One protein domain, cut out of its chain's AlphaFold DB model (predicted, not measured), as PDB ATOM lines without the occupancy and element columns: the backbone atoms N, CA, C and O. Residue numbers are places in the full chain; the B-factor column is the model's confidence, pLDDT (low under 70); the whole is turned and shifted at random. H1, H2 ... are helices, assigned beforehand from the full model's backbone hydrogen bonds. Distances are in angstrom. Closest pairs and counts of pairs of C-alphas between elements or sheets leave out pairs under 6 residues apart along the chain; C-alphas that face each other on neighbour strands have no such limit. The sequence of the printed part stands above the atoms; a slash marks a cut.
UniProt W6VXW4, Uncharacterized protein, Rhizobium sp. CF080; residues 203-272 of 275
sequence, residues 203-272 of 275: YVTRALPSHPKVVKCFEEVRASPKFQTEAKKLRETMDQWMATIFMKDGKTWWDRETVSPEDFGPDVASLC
ATOM      1  N   TYR A 203     -25.249 -48.372  32.467       93.50
ATOM      2  CA  TYR A 203     -25.039 -47.649  31.221       93.50
ATOM      3  C   TYR A 203     -23.593 -47.156  31.090       93.50
ATOM      4  O   TYR A 203     -22.953 -47.371  30.061       93.50
ATOM      5  N   VAL A 204     -23.045 -46.542  32.144       88.50
ATOM      6  CA  VAL A 204     -21.665 -46.031  32.163       88.50
ATOM      7  C   VAL A 204     -20.652 -47.147  31.890       88.50
ATOM      8  O   VAL A 204     -19.711 -46.931  31.120       88.50
ATOM      9  N   THR A 205     -20.850 -48.356  32.431       89.44
ATOM     10  CA  THR A 205     -19.933 -49.479  32.156       89.44
ATOM     11  C   THR A 205     -19.970 -49.938  30.701       89.44
ATOM     12  O   THR A 205     -18.954 -50.399  30.181       89.44
ATOM     13  N   ARG A 206     -21.106 -49.773  30.016       90.88
ATOM     14  CA  ARG A 206     -21.251 -50.044  28.576       90.88
ATOM     15  C   ARG A 206     -20.744 -48.897  27.704       90.88
ATOM     16  O   ARG A 206     -20.302 -49.125  26.582       90.88
ATOM     17  N   ALA A 207     -20.783 -47.665  28.194       88.44
ATOM     18  CA  ALA A 207     -20.358 -46.488  27.444       88.44
ATOM     19  C   ALA A 207     -18.832 -46.267  27.450       88.44
ATOM     20  O   ALA A 207     -18.305 -45.589  26.562       88.44
ATOM     21  N   LEU A 208     -18.112 -46.847  28.421       83.94
ATOM     22  CA  LEU A 208     -16.668 -46.664  28.624       83.94
ATOM     23  C   LEU A 208     -15.835 -47.952  28.436       83.94
ATOM     24  O   LEU A 208     -14.980 -48.247  29.276       83.94
ATOM     25  N   PRO A 209     -15.985 -48.709  27.329       77.94
ATOM     26  CA  PRO A 209     -15.262 -49.974  27.146       77.94
ATOM     27  C   PRO A 209     -13.732 -49.800  27.116       77.94
ATOM     28  O   PRO A 209     -12.991 -50.735  27.409       77.94
ATOM     29  N   SER A 210     -13.235 -48.594  26.817       82.00
ATOM     30  CA  SER A 210     -11.805 -48.263  26.830       82.00
ATOM     31  C   SER A 210     -11.214 -48.009  28.225       82.00
ATOM     32  O   SER A 210     -10.002 -47.831  28.331       82.00
ATOM     33  N   HIS A 211     -12.024 -48.007  29.293       85.12
ATOM     34  CA  HIS A 211     -11.586 -47.744  30.671       85.12
ATOM     35  C   HIS A 211     -11.839 -48.965  31.578       85.12
ATOM     36  O   HIS A 211     -12.680 -48.920  32.478       85.12
ATOM     37  N   PRO A 212     -11.113 -50.084  31.395       85.81
ATOM     38  CA  PRO A 212     -11.424 -51.355  32.058       85.81
ATOM     39  C   PRO A 212     -11.310 -51.313  33.589       85.81
ATOM     40  O   PRO A 212     -12.001 -52.064  34.274       85.81
ATOM     41  N   LYS A 213     -10.461 -50.439  34.151       86.62
ATOM     42  CA  LYS A 213     -10.356 -50.255  35.611       86.62
ATOM     43  C   LYS A 213     -11.605 -49.591  36.189       86.62
ATOM     44  O   LYS A 213     -12.122 -50.064  37.198       86.62
ATOM     45  N   VAL A 214     -12.091 -48.547  35.515       82.75
ATOM     46  CA  VAL A 214     -13.353 -47.873  35.839       82.75
ATOM     47  C   VAL A 214     -14.488 -48.881  35.773       82.75
ATOM     48  O   VAL A 214     -15.147 -49.115  36.780       82.75
ATOM     49  N   VAL A 215     -14.650 -49.546  34.627       88.12
ATOM     50  CA  VAL A 215     -15.701 -50.549  34.402       88.12
ATOM     51  C   VAL A 215     -15.715 -51.594  35.518       88.12
ATOM     52  O   VAL A 215     -16.752 -51.794  36.145       88.12
ATOM     53  N   LYS A 216     -14.556 -52.183  35.835       90.56
ATOM     54  CA  LYS A 216     -14.439 -53.179  36.903       90.56
ATOM     55  C   LYS A 216     -14.857 -52.629  38.270       90.56
ATOM     56  O   LYS A 216     -15.586 -53.306  38.986       90.56
ATOM     57  N   CYS A 217     -14.434 -51.415  38.627       89.69
ATOM     58  CA  CYS A 217     -14.835 -50.792  39.889       89.69
ATOM     59  C   CYS A 217     -16.354 -50.590  39.965       89.69
ATOM     60  O   CYS A 217     -16.980 -50.983  40.946       89.69
ATOM     61  N   PHE A 218     -16.963 -50.040  38.908       89.56
ATOM     62  CA  PHE A 218     -18.413 -49.856  38.844       89.56
ATOM     63  C   PHE A 218     -19.155 -51.197  38.958       89.56
ATOM     64  O   PHE A 218     -20.146 -51.280  39.680       89.56
ATOM     65  N   GLU A 219     -18.678 -52.261  38.307       91.94
ATOM     66  CA  GLU A 219     -19.270 -53.602  38.415       91.94
ATOM     67  C   GLU A 219     -19.149 -54.191  39.832       91.94
ATOM     68  O   GLU A 219     -20.130 -54.720  40.356       91.94
ATOM     69  N   GLU A 220     -17.994 -54.049  40.489       93.00
ATOM     70  CA  GLU A 220     -17.775 -54.499  41.873       93.00
ATOM     71  C   GLU A 220     -18.646 -53.724  42.876       93.00
ATOM     72  O   GLU A 220     -19.275 -54.327  43.751       93.00
ATOM     73  N   VAL A 221     -18.743 -52.398  42.726       91.81
ATOM     74  CA  VAL A 221     -19.626 -51.555  43.546       91.81
ATOM     75  C   VAL A 221     -21.077 -51.979  43.351       91.81
ATOM     76  O   VAL A 221     -21.762 -52.222  44.348       91.81
ATOM     77  N   ARG A 222     -21.531 -52.147  42.099       93.06
ATOM     78  CA  ARG A 222     -22.898 -52.601  41.796       93.06
ATOM     79  C   ARG A 222     -23.205 -53.954  42.413       93.06
ATOM     80  O   ARG A 222     -24.304 -54.142  42.922       93.06
ATOM     81  N   ALA A 223     -22.257 -54.886  42.399       93.69
ATOM     82  CA  ALA A 223     -22.436 -56.214  42.978       93.69
ATOM     83  C   ALA A 223     -22.453 -56.218  44.520       93.69
ATOM     84  O   ALA A 223     -22.859 -57.209  45.131       93.69
ATOM     85  N   SER A 224     -22.018 -55.135  45.173       93.56
ATOM     86  CA  SER A 224     -21.925 -55.089  46.633       93.56
ATOM     87  C   SER A 224     -23.313 -55.091  47.307       93.56
ATOM     88  O   SER A 224     -24.220 -54.375  46.872       93.56
ATOM     89  N   PRO A 225     -23.505 -55.818  48.428       94.25
ATOM     90  CA  PRO A 225     -24.787 -55.833  49.144       94.25
ATOM     91  C   PRO A 225     -25.248 -54.449  49.615       94.25
ATOM     92  O   PRO A 225     -26.449 -54.170  49.653       94.25
ATOM     93  N   LYS A 226     -24.291 -53.578  49.965       90.56
ATOM     94  CA  LYS A 226     -24.564 -52.200  50.378       90.56
ATOM     95  C   LYS A 226     -25.216 -51.420  49.237       90.56
ATOM     96  O   LYS A 226     -26.321 -50.917  49.418       90.56
ATOM     97  N   PHE A 227     -24.588 -51.410  48.061       91.44
ATOM     98  CA  PHE A 227     -25.138 -50.738  46.887       91.44
ATOM     99  C   PHE A 227     -26.502 -51.310  46.497       91.44
ATOM    100  O   PHE A 227     -27.446 -50.561  46.289       91.44
ATOM    101  N   GLN A 228     -26.639 -52.637  46.457       93.19
ATOM    102  CA  GLN A 228     -27.900 -53.306  46.115       93.19
ATOM    103  C   GLN A 228     -29.054 -52.897  47.051       93.19
ATOM    104  O   GLN A 228     -30.196 -52.759  46.612       93.19
ATOM    105  N   THR A 229     -28.764 -52.685  48.337       92.81
ATOM    106  CA  THR A 229     -29.744 -52.210  49.326       92.81
ATOM    107  C   THR A 229     -30.107 -50.745  49.090       92.81
ATOM    108  O   THR A 229     -31.286 -50.396  49.061       92.81
ATOM    109  N   GLU A 230     -29.107 -49.889  48.886       90.44
ATOM    110  CA  GLU A 230     -29.308 -48.457  48.645       90.44
ATOM    111  C   GLU A 230     -30.031 -48.196  47.316       90.44
ATOM    112  O   GLU A 230     -30.952 -47.386  47.274       90.44
ATOM    113  N   ALA A 231     -29.700 -48.936  46.254       92.44
ATOM    114  CA  ALA A 231     -30.367 -48.845  44.961       92.44
ATOM    115  C   ALA A 231     -31.856 -49.203  45.068       92.44
ATOM    116  O   ALA A 231     -32.694 -48.453  44.578       92.44
ATOM    117  N   LYS A 232     -32.208 -50.286  45.778       93.38
ATOM    118  CA  LYS A 232     -33.617 -50.644  46.028       93.38
ATOM    119  C   LYS A 232     -34.357 -49.557  46.800       93.38
ATOM    120  O   LYS A 232     -35.455 -49.174  46.405       93.38
ATOM    121  N   LYS A 233     -33.736 -49.012  47.850       91.06
ATOM    122  CA  LYS A 233     -34.307 -47.893  48.608       91.06
ATOM    123  C   LYS A 233     -34.549 -46.681  47.705       91.06
ATOM    124  O   LYS A 233     -35.611 -46.083  47.779       91.06
ATOM    125  N   LEU A 234     -33.610 -46.364  46.814       90.44
ATOM    126  CA  LEU A 234     -33.724 -45.253  45.865       90.44
ATOM    127  C   LEU A 234     -34.897 -45.437  44.887       90.44
ATOM    128  O   LEU A 234     -35.564 -44.463  44.537       90.44
ATOM    129  N   ARG A 235     -35.212 -46.684  44.510       92.06
ATOM    130  CA  ARG A 235     -36.415 -46.996  43.725       92.06
ATOM    131  C   ARG A 235     -37.709 -46.740  44.495       92.06
ATOM    132  O   ARG A 235     -38.657 -46.196  43.933       92.06
ATOM    133  N   GLU A 236     -37.746 -47.102  45.771       90.56
ATOM    134  CA  GLU A 236     -38.901 -46.894  46.658       90.56
ATOM    135  C   GLU A 236     -39.070 -45.429  47.095       90.56
ATOM    136  O   GLU A 236     -40.145 -45.029  47.538       90.56
ATOM    137  N   THR A 237     -38.025 -44.608  46.969       88.50
ATOM    138  CA  THR A 237     -38.047 -43.200  47.373       88.50
ATOM    139  C   THR A 237     -38.051 -42.265  46.164       88.50
ATOM    140  O   THR A 237     -39.111 -41.785  45.757       88.50
ATOM    141  N   MET A 238     -36.884 -42.005  45.575       88.88
ATOM    142  CA  MET A 238     -36.700 -41.022  44.511       88.88
ATOM    143  C   MET A 238     -37.439 -41.425  43.235       88.88
ATOM    144  O   MET A 238     -38.206 -40.617  42.704       88.88
ATOM    145  N   ASP A 239     -37.258 -42.661  42.753       92.44
ATOM    146  CA  ASP A 239     -37.903 -43.085  41.503       92.44
ATOM    147  C   ASP A 239     -39.429 -43.091  41.663       92.44
ATOM    148  O   ASP A 239     -40.145 -42.551  40.818       92.44
ATOM    149  N   GLN A 240     -39.946 -43.636  42.770       91.44
ATOM    150  CA  GLN A 240     -41.382 -43.649  43.046       91.44
ATOM    151  C   GLN A 240     -41.962 -42.232  43.179       91.44
ATOM    152  O   GLN A 240     -43.069 -41.965  42.698       91.44
ATOM    153  N   TRP A 241     -41.235 -41.295  43.787       90.06
ATOM    154  CA  TRP A 241     -41.670 -39.901  43.850       90.06
ATOM    155  C   TRP A 241     -41.697 -39.243  42.481       90.06
ATOM    156  O   TRP A 241     -42.678 -38.587  42.140       90.06
ATOM    157  N   MET A 242     -40.653 -39.425  41.673       91.94
ATOM    158  CA  MET A 242     -40.638 -38.909  40.308       91.94
ATOM    159  C   MET A 242     -41.803 -39.515  39.505       91.94
ATOM    160  O   MET A 242     -42.591 -38.792  38.898       91.94
ATOM    161  N   ALA A 243     -42.025 -40.826  39.597       92.88
ATOM    162  CA  ALA A 243     -43.141 -41.499  38.934       92.88
ATOM    163  C   ALA A 243     -44.527 -40.961  39.336       92.88
ATOM    164  O   ALA A 243     -45.450 -40.994  38.523       92.88
ATOM    165  N   THR A 244     -44.691 -40.467  40.565       90.50
ATOM    166  CA  THR A 244     -45.993 -40.042  41.107       90.50
ATOM    167  C   THR A 244     -46.173 -38.525  41.100       90.50
ATOM    168  O   THR A 244     -47.109 -38.000  40.496       90.50
ATOM    169  N   ILE A 245     -45.275 -37.796  41.756       88.75
ATOM    170  CA  ILE A 245     -45.384 -36.360  42.004       88.75
ATOM    171  C   ILE A 245     -44.910 -35.539  40.808       88.75
ATOM    172  O   ILE A 245     -45.584 -34.575  40.440       88.75
ATOM    173  N   PHE A 246     -43.809 -35.916  40.153       87.44
ATOM    174  CA  PHE A 246     -43.374 -35.195  38.952       87.44
ATOM    175  C   PHE A 246     -44.399 -35.353  37.822       87.44
ATOM    176  O   PHE A 246     -44.752 -34.378  37.157       87.44
ATOM    177  N   MET A 247     -44.990 -36.539  37.677       85.38
ATOM    178  CA  MET A 247     -46.034 -36.766  36.676       85.38
ATOM    179  C   MET A 247     -47.349 -36.048  36.977       85.38
ATOM    180  O   MET A 247     -48.010 -35.569  36.053       85.38
ATOM    181  N   LYS A 248     -47.720 -35.908  38.249       85.88
ATOM    182  CA  LYS A 248     -48.946 -35.210  38.648       85.88
ATOM    183  C   LYS A 248     -48.772 -33.689  38.669       85.88
ATOM    184  O   LYS A 248     -49.476 -32.960  37.974       85.88
ATOM    185  N   ASP A 249     -47.802 -33.218  39.444       82.06
ATOM    186  CA  ASP A 249     -47.659 -31.819  39.843       82.06
ATOM    187  C   ASP A 249     -46.417 -31.155  39.237       82.06
ATOM    188  O   ASP A 249     -46.166 -29.979  39.504       82.06
ATOM    189  N   GLY A 250     -45.637 -31.859  38.403       80.31
ATOM    190  CA  GLY A 250     -44.402 -31.360  37.775       80.31
ATOM    191  C   GLY A 250     -43.356 -30.866  38.768       80.31
ATOM    192  O   GLY A 250     -42.504 -30.067  38.392       80.31
ATOM    193  N   LYS A 251     -43.463 -31.289  40.030       84.12
ATOM    194  CA  LYS A 251     -42.461 -31.047  41.061       84.12
ATOM    195  C   LYS A 251     -41.436 -32.161  40.981       84.12
ATOM    196  O   LYS A 251     -41.792 -33.337  40.994       84.12
ATOM    197  N   THR A 252     -40.184 -31.779  40.878       82.69
ATOM    198  CA  THR A 252     -39.060 -32.711  40.868       82.69
ATOM    199  C   THR A 252     -38.731 -33.168  42.284       82.69
ATOM    200  O   THR A 252     -39.270 -32.651  43.265       82.69
ATOM    201  N   TRP A 253     -37.868 -34.170  42.416       77.19
ATOM    202  CA  TRP A 253     -37.464 -34.695  43.721       77.19
ATOM    203  C   TRP A 253     -36.826 -33.634  44.624       77.19
ATOM    204  O   TRP A 253     -37.123 -33.577  45.814       77.19
ATOM    205  N   TRP A 254     -36.018 -32.743  44.048       76.00
ATOM    206  CA  TRP A 254     -35.359 -31.656  44.774       76.00
ATOM    207  C   TRP A 254     -36.298 -30.497  45.141       76.00
ATOM    208  O   TRP A 254     -35.901 -29.615  45.895       76.00
ATOM    209  N   ASP A 255     -37.550 -30.516  44.671       76.44
ATOM    210  CA  ASP A 255     -38.607 -29.612  45.139       76.44
ATOM    211  C   ASP A 255     -39.284 -30.117  46.437       76.44
ATOM    212  O   ASP A 255     -40.262 -29.517  46.898       76.44
ATOM    213  N   ARG A 256     -38.821 -31.236  47.022       76.25
ATOM    214  CA  ARG A 256     -39.305 -31.722  48.325       76.25
ATOM    215  C   ARG A 256     -38.948 -30.749  49.445       76.25
ATOM    216  O   ARG A 256     -37.838 -30.241  49.527       76.25
ATOM    217  N   GLU A 257     -39.889 -30.574  50.371       68.81
ATOM    218  CA  GLU A 257     -39.696 -29.758  51.578       68.81
ATOM    219  C   GLU A 257     -38.651 -30.353  52.534       68.81
ATOM    220  O   GLU A 257     -38.006 -29.627  53.283       68.81
ATOM    221  N   THR A 258     -38.468 -31.676  52.497       70.44
ATOM    222  CA  THR A 258     -37.463 -32.399  53.277       70.44
ATOM    223  C   THR A 258     -36.654 -33.306  52.362       70.44
ATOM    224  O   THR A 258     -37.208 -34.188  51.705       70.44
ATOM    225  N   VAL A 259     -35.339 -33.091  52.336       65.50
ATOM    226  CA  VAL A 259     -34.378 -33.896  51.579       65.50
ATOM    227  C   VAL A 259     -33.400 -34.529  52.567       65.50
ATOM    228  O   VAL A 259     -32.816 -33.825  53.390       65.50
ATOM    229  N   SER A 260     -33.241 -35.850  52.516       65.06
ATOM    230  CA  SER A 260     -32.240 -36.588  53.294       65.06
ATOM    231  C   SER A 260     -30.993 -36.854  52.441       65.06
ATOM    232  O   SER A 260     -31.135 -37.115  51.253       65.06
ATOM    233  N   PRO A 261     -29.766 -36.875  52.990       63.66
ATOM    234  CA  PRO A 261     -28.583 -37.331  52.248       63.66
ATOM    235  C   PRO A 261     -28.746 -38.731  51.630       63.66
ATOM    236  O   PRO A 261     -28.206 -39.020  50.570       63.66
ATOM    237  N   GLU A 262     -29.543 -39.587  52.269       64.50
ATOM    238  CA  GLU A 262     -29.854 -40.942  51.801       64.50
ATOM    239  C   GLU A 262     -30.736 -40.960  50.538       64.50
ATOM    240  O   GLU A 262     -30.842 -41.991  49.875       64.50
ATOM    241  N   ASP A 263     -31.357 -39.826  50.202       63.75
ATOM    242  CA  ASP A 263     -32.227 -39.653  49.039       63.75
ATOM    243  C   ASP A 263     -31.448 -39.477  47.722       63.75
ATOM    244  O   ASP A 263     -32.056 -39.488  46.653       63.75
ATOM    245  N   PHE A 264     -30.123 -39.308  47.787       66.62
ATOM    246  CA  PHE A 264     -29.246 -39.140  46.619       66.62
ATOM    247  C   PHE A 264     -28.524 -40.431  46.210       66.62
ATOM    248  O   PHE A 264     -27.848 -40.462  45.184       66.62
ATOM    249  N   GLY A 265     -28.689 -41.504  46.990       66.38
ATOM    250  CA  GLY A 265     -27.946 -42.747  46.803       66.38
ATOM    251  C   GLY A 265     -26.460 -42.620  47.158       66.38
ATOM    252  O   GLY A 265     -26.004 -41.571  47.618       66.38
ATOM    253  N   PRO A 266     -25.689 -43.705  47.002       71.19
ATOM    254  CA  PRO A 266     -24.250 -43.676  47.214       71.19
ATOM    255  C   PRO A 266     -23.567 -42.728  46.231       71.19
ATOM    256  O   PRO A 266     -23.857 -42.750  45.036       71.19
ATOM    257  N   ASP A 267     -22.590 -41.956  46.714       73.25
ATOM    258  CA  ASP A 267     -21.677 -41.211  45.849       73.25
ATOM    259  C   ASP A 267     -20.721 -42.184  45.150       73.25
ATOM    260  O   ASP A 267     -19.655 -42.548  45.654       73.25
ATOM    261  N   VAL A 268     -21.145 -42.637  43.976       70.94
ATOM    262  CA  VAL A 268     -20.428 -43.628  43.178       70.94
ATOM    263  C   VAL A 268     -19.070 -43.108  42.704       70.94
ATOM    264  O   VAL A 268     -18.110 -43.878  42.655       70.94
ATOM    265  N   ALA A 269     -18.957 -41.811  42.401       68.12
ATOM    266  CA  ALA A 269     -17.693 -41.214  41.977       68.12
ATOM    267  C   ALA A 269     -16.649 -41.294  43.102       68.12
ATOM    268  O   ALA A 269     -15.498 -41.652  42.857       68.12
ATOM    269  N   SER A 270     -17.071 -41.075  44.351       70.19
ATOM    270  CA  SER A 270     -16.215 -41.270  45.528       70.19
ATOM    271  C   SER A 270     -15.879 -42.739  45.816       70.19
ATOM    272  O   SER A 270     -14.840 -43.020  46.415       70.19
ATOM    273  N   LEU A 271     -16.722 -43.690  45.397       73.94
ATOM    274  CA  LEU A 271     -16.462 -45.131  45.541       73.94
ATOM    275  C   LEU A 271     -15.481 -45.675  44.488       73.94
ATOM    276  O   LEU A 271     -14.868 -46.716  44.721       73.94
ATOM    277  N   CYS A 272     -15.278 -44.951  43.382       77.19
ATOM    278  CA  CYS A 272     -14.304 -45.265  42.333       77.19
ATOM    279  C   CYS A 272     -13.327 -44.089  42.085       77.19
ATOM    280  O   CYS A 272     -13.312 -43.519  40.996       77.19
TER     281      CYS A 272
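AT A GLANCE: This is residues 203 to 272 of the 275 residues of an uncharacterized protein of Rhizobium sp. CF080 (UniProt W6VXW4). Short H1 packs on H2, which makes a corner with the long helix H3; beyond H3 the printed part folds back through H4 to H5, near H2 again. The printed part has 70 residues with five named helices, H1 to H5 in order along the chain, and no named strand; its class is all helix, with 50 of the 70 residues in the named helices. The whole is loose, radius of gyration of the C-alphas 14.6 A, spanning 42 by 23 by 17 A.

HOW THE PARTS SIT: H1, residues 203 to 207, touches residues 214 to 219 of H2, residues 212 to 223; closest C-alphas Thr 205 and Val 215, 4.9 A. H2 and H3, residues 225 to 249, are close but not clearly touching, about perpendicular at 83 degrees; closest C-alphas Val 221 and Phe 227, 6.5 A. H4, residues 261 to 264, touches residues 234 to 238 of H3; closest C-alphas Met 238 and Asp 263, 6.5 A. H5, residues 268 to 271, only just touches H2 at residues 218 to 221, with 3 pairs of C-alphas within 8 A; closest Val 221 and Leu 271, 7.4 A. Every O i to N i+4 pair is within hydrogen-bond range in H1 and H2, 18 of 21 in H3; H4 and H5 are too short.

IN THESE COORDINATES: H1 begins at C-alpha 203 (-25.039, -47.649, 31.221). H2 is 16.3 A long; H3, 34.4 A, has a kink of 27 degrees near residue 233. H5 ends at C-alpha 271 (-16.462, -45.131, 45.541).

THE WHOLE: The printed part has no cut; the H3 to H4 link is long, 11 residues. Residues 257, 259 to 265 and 269 have pLDDT under 70.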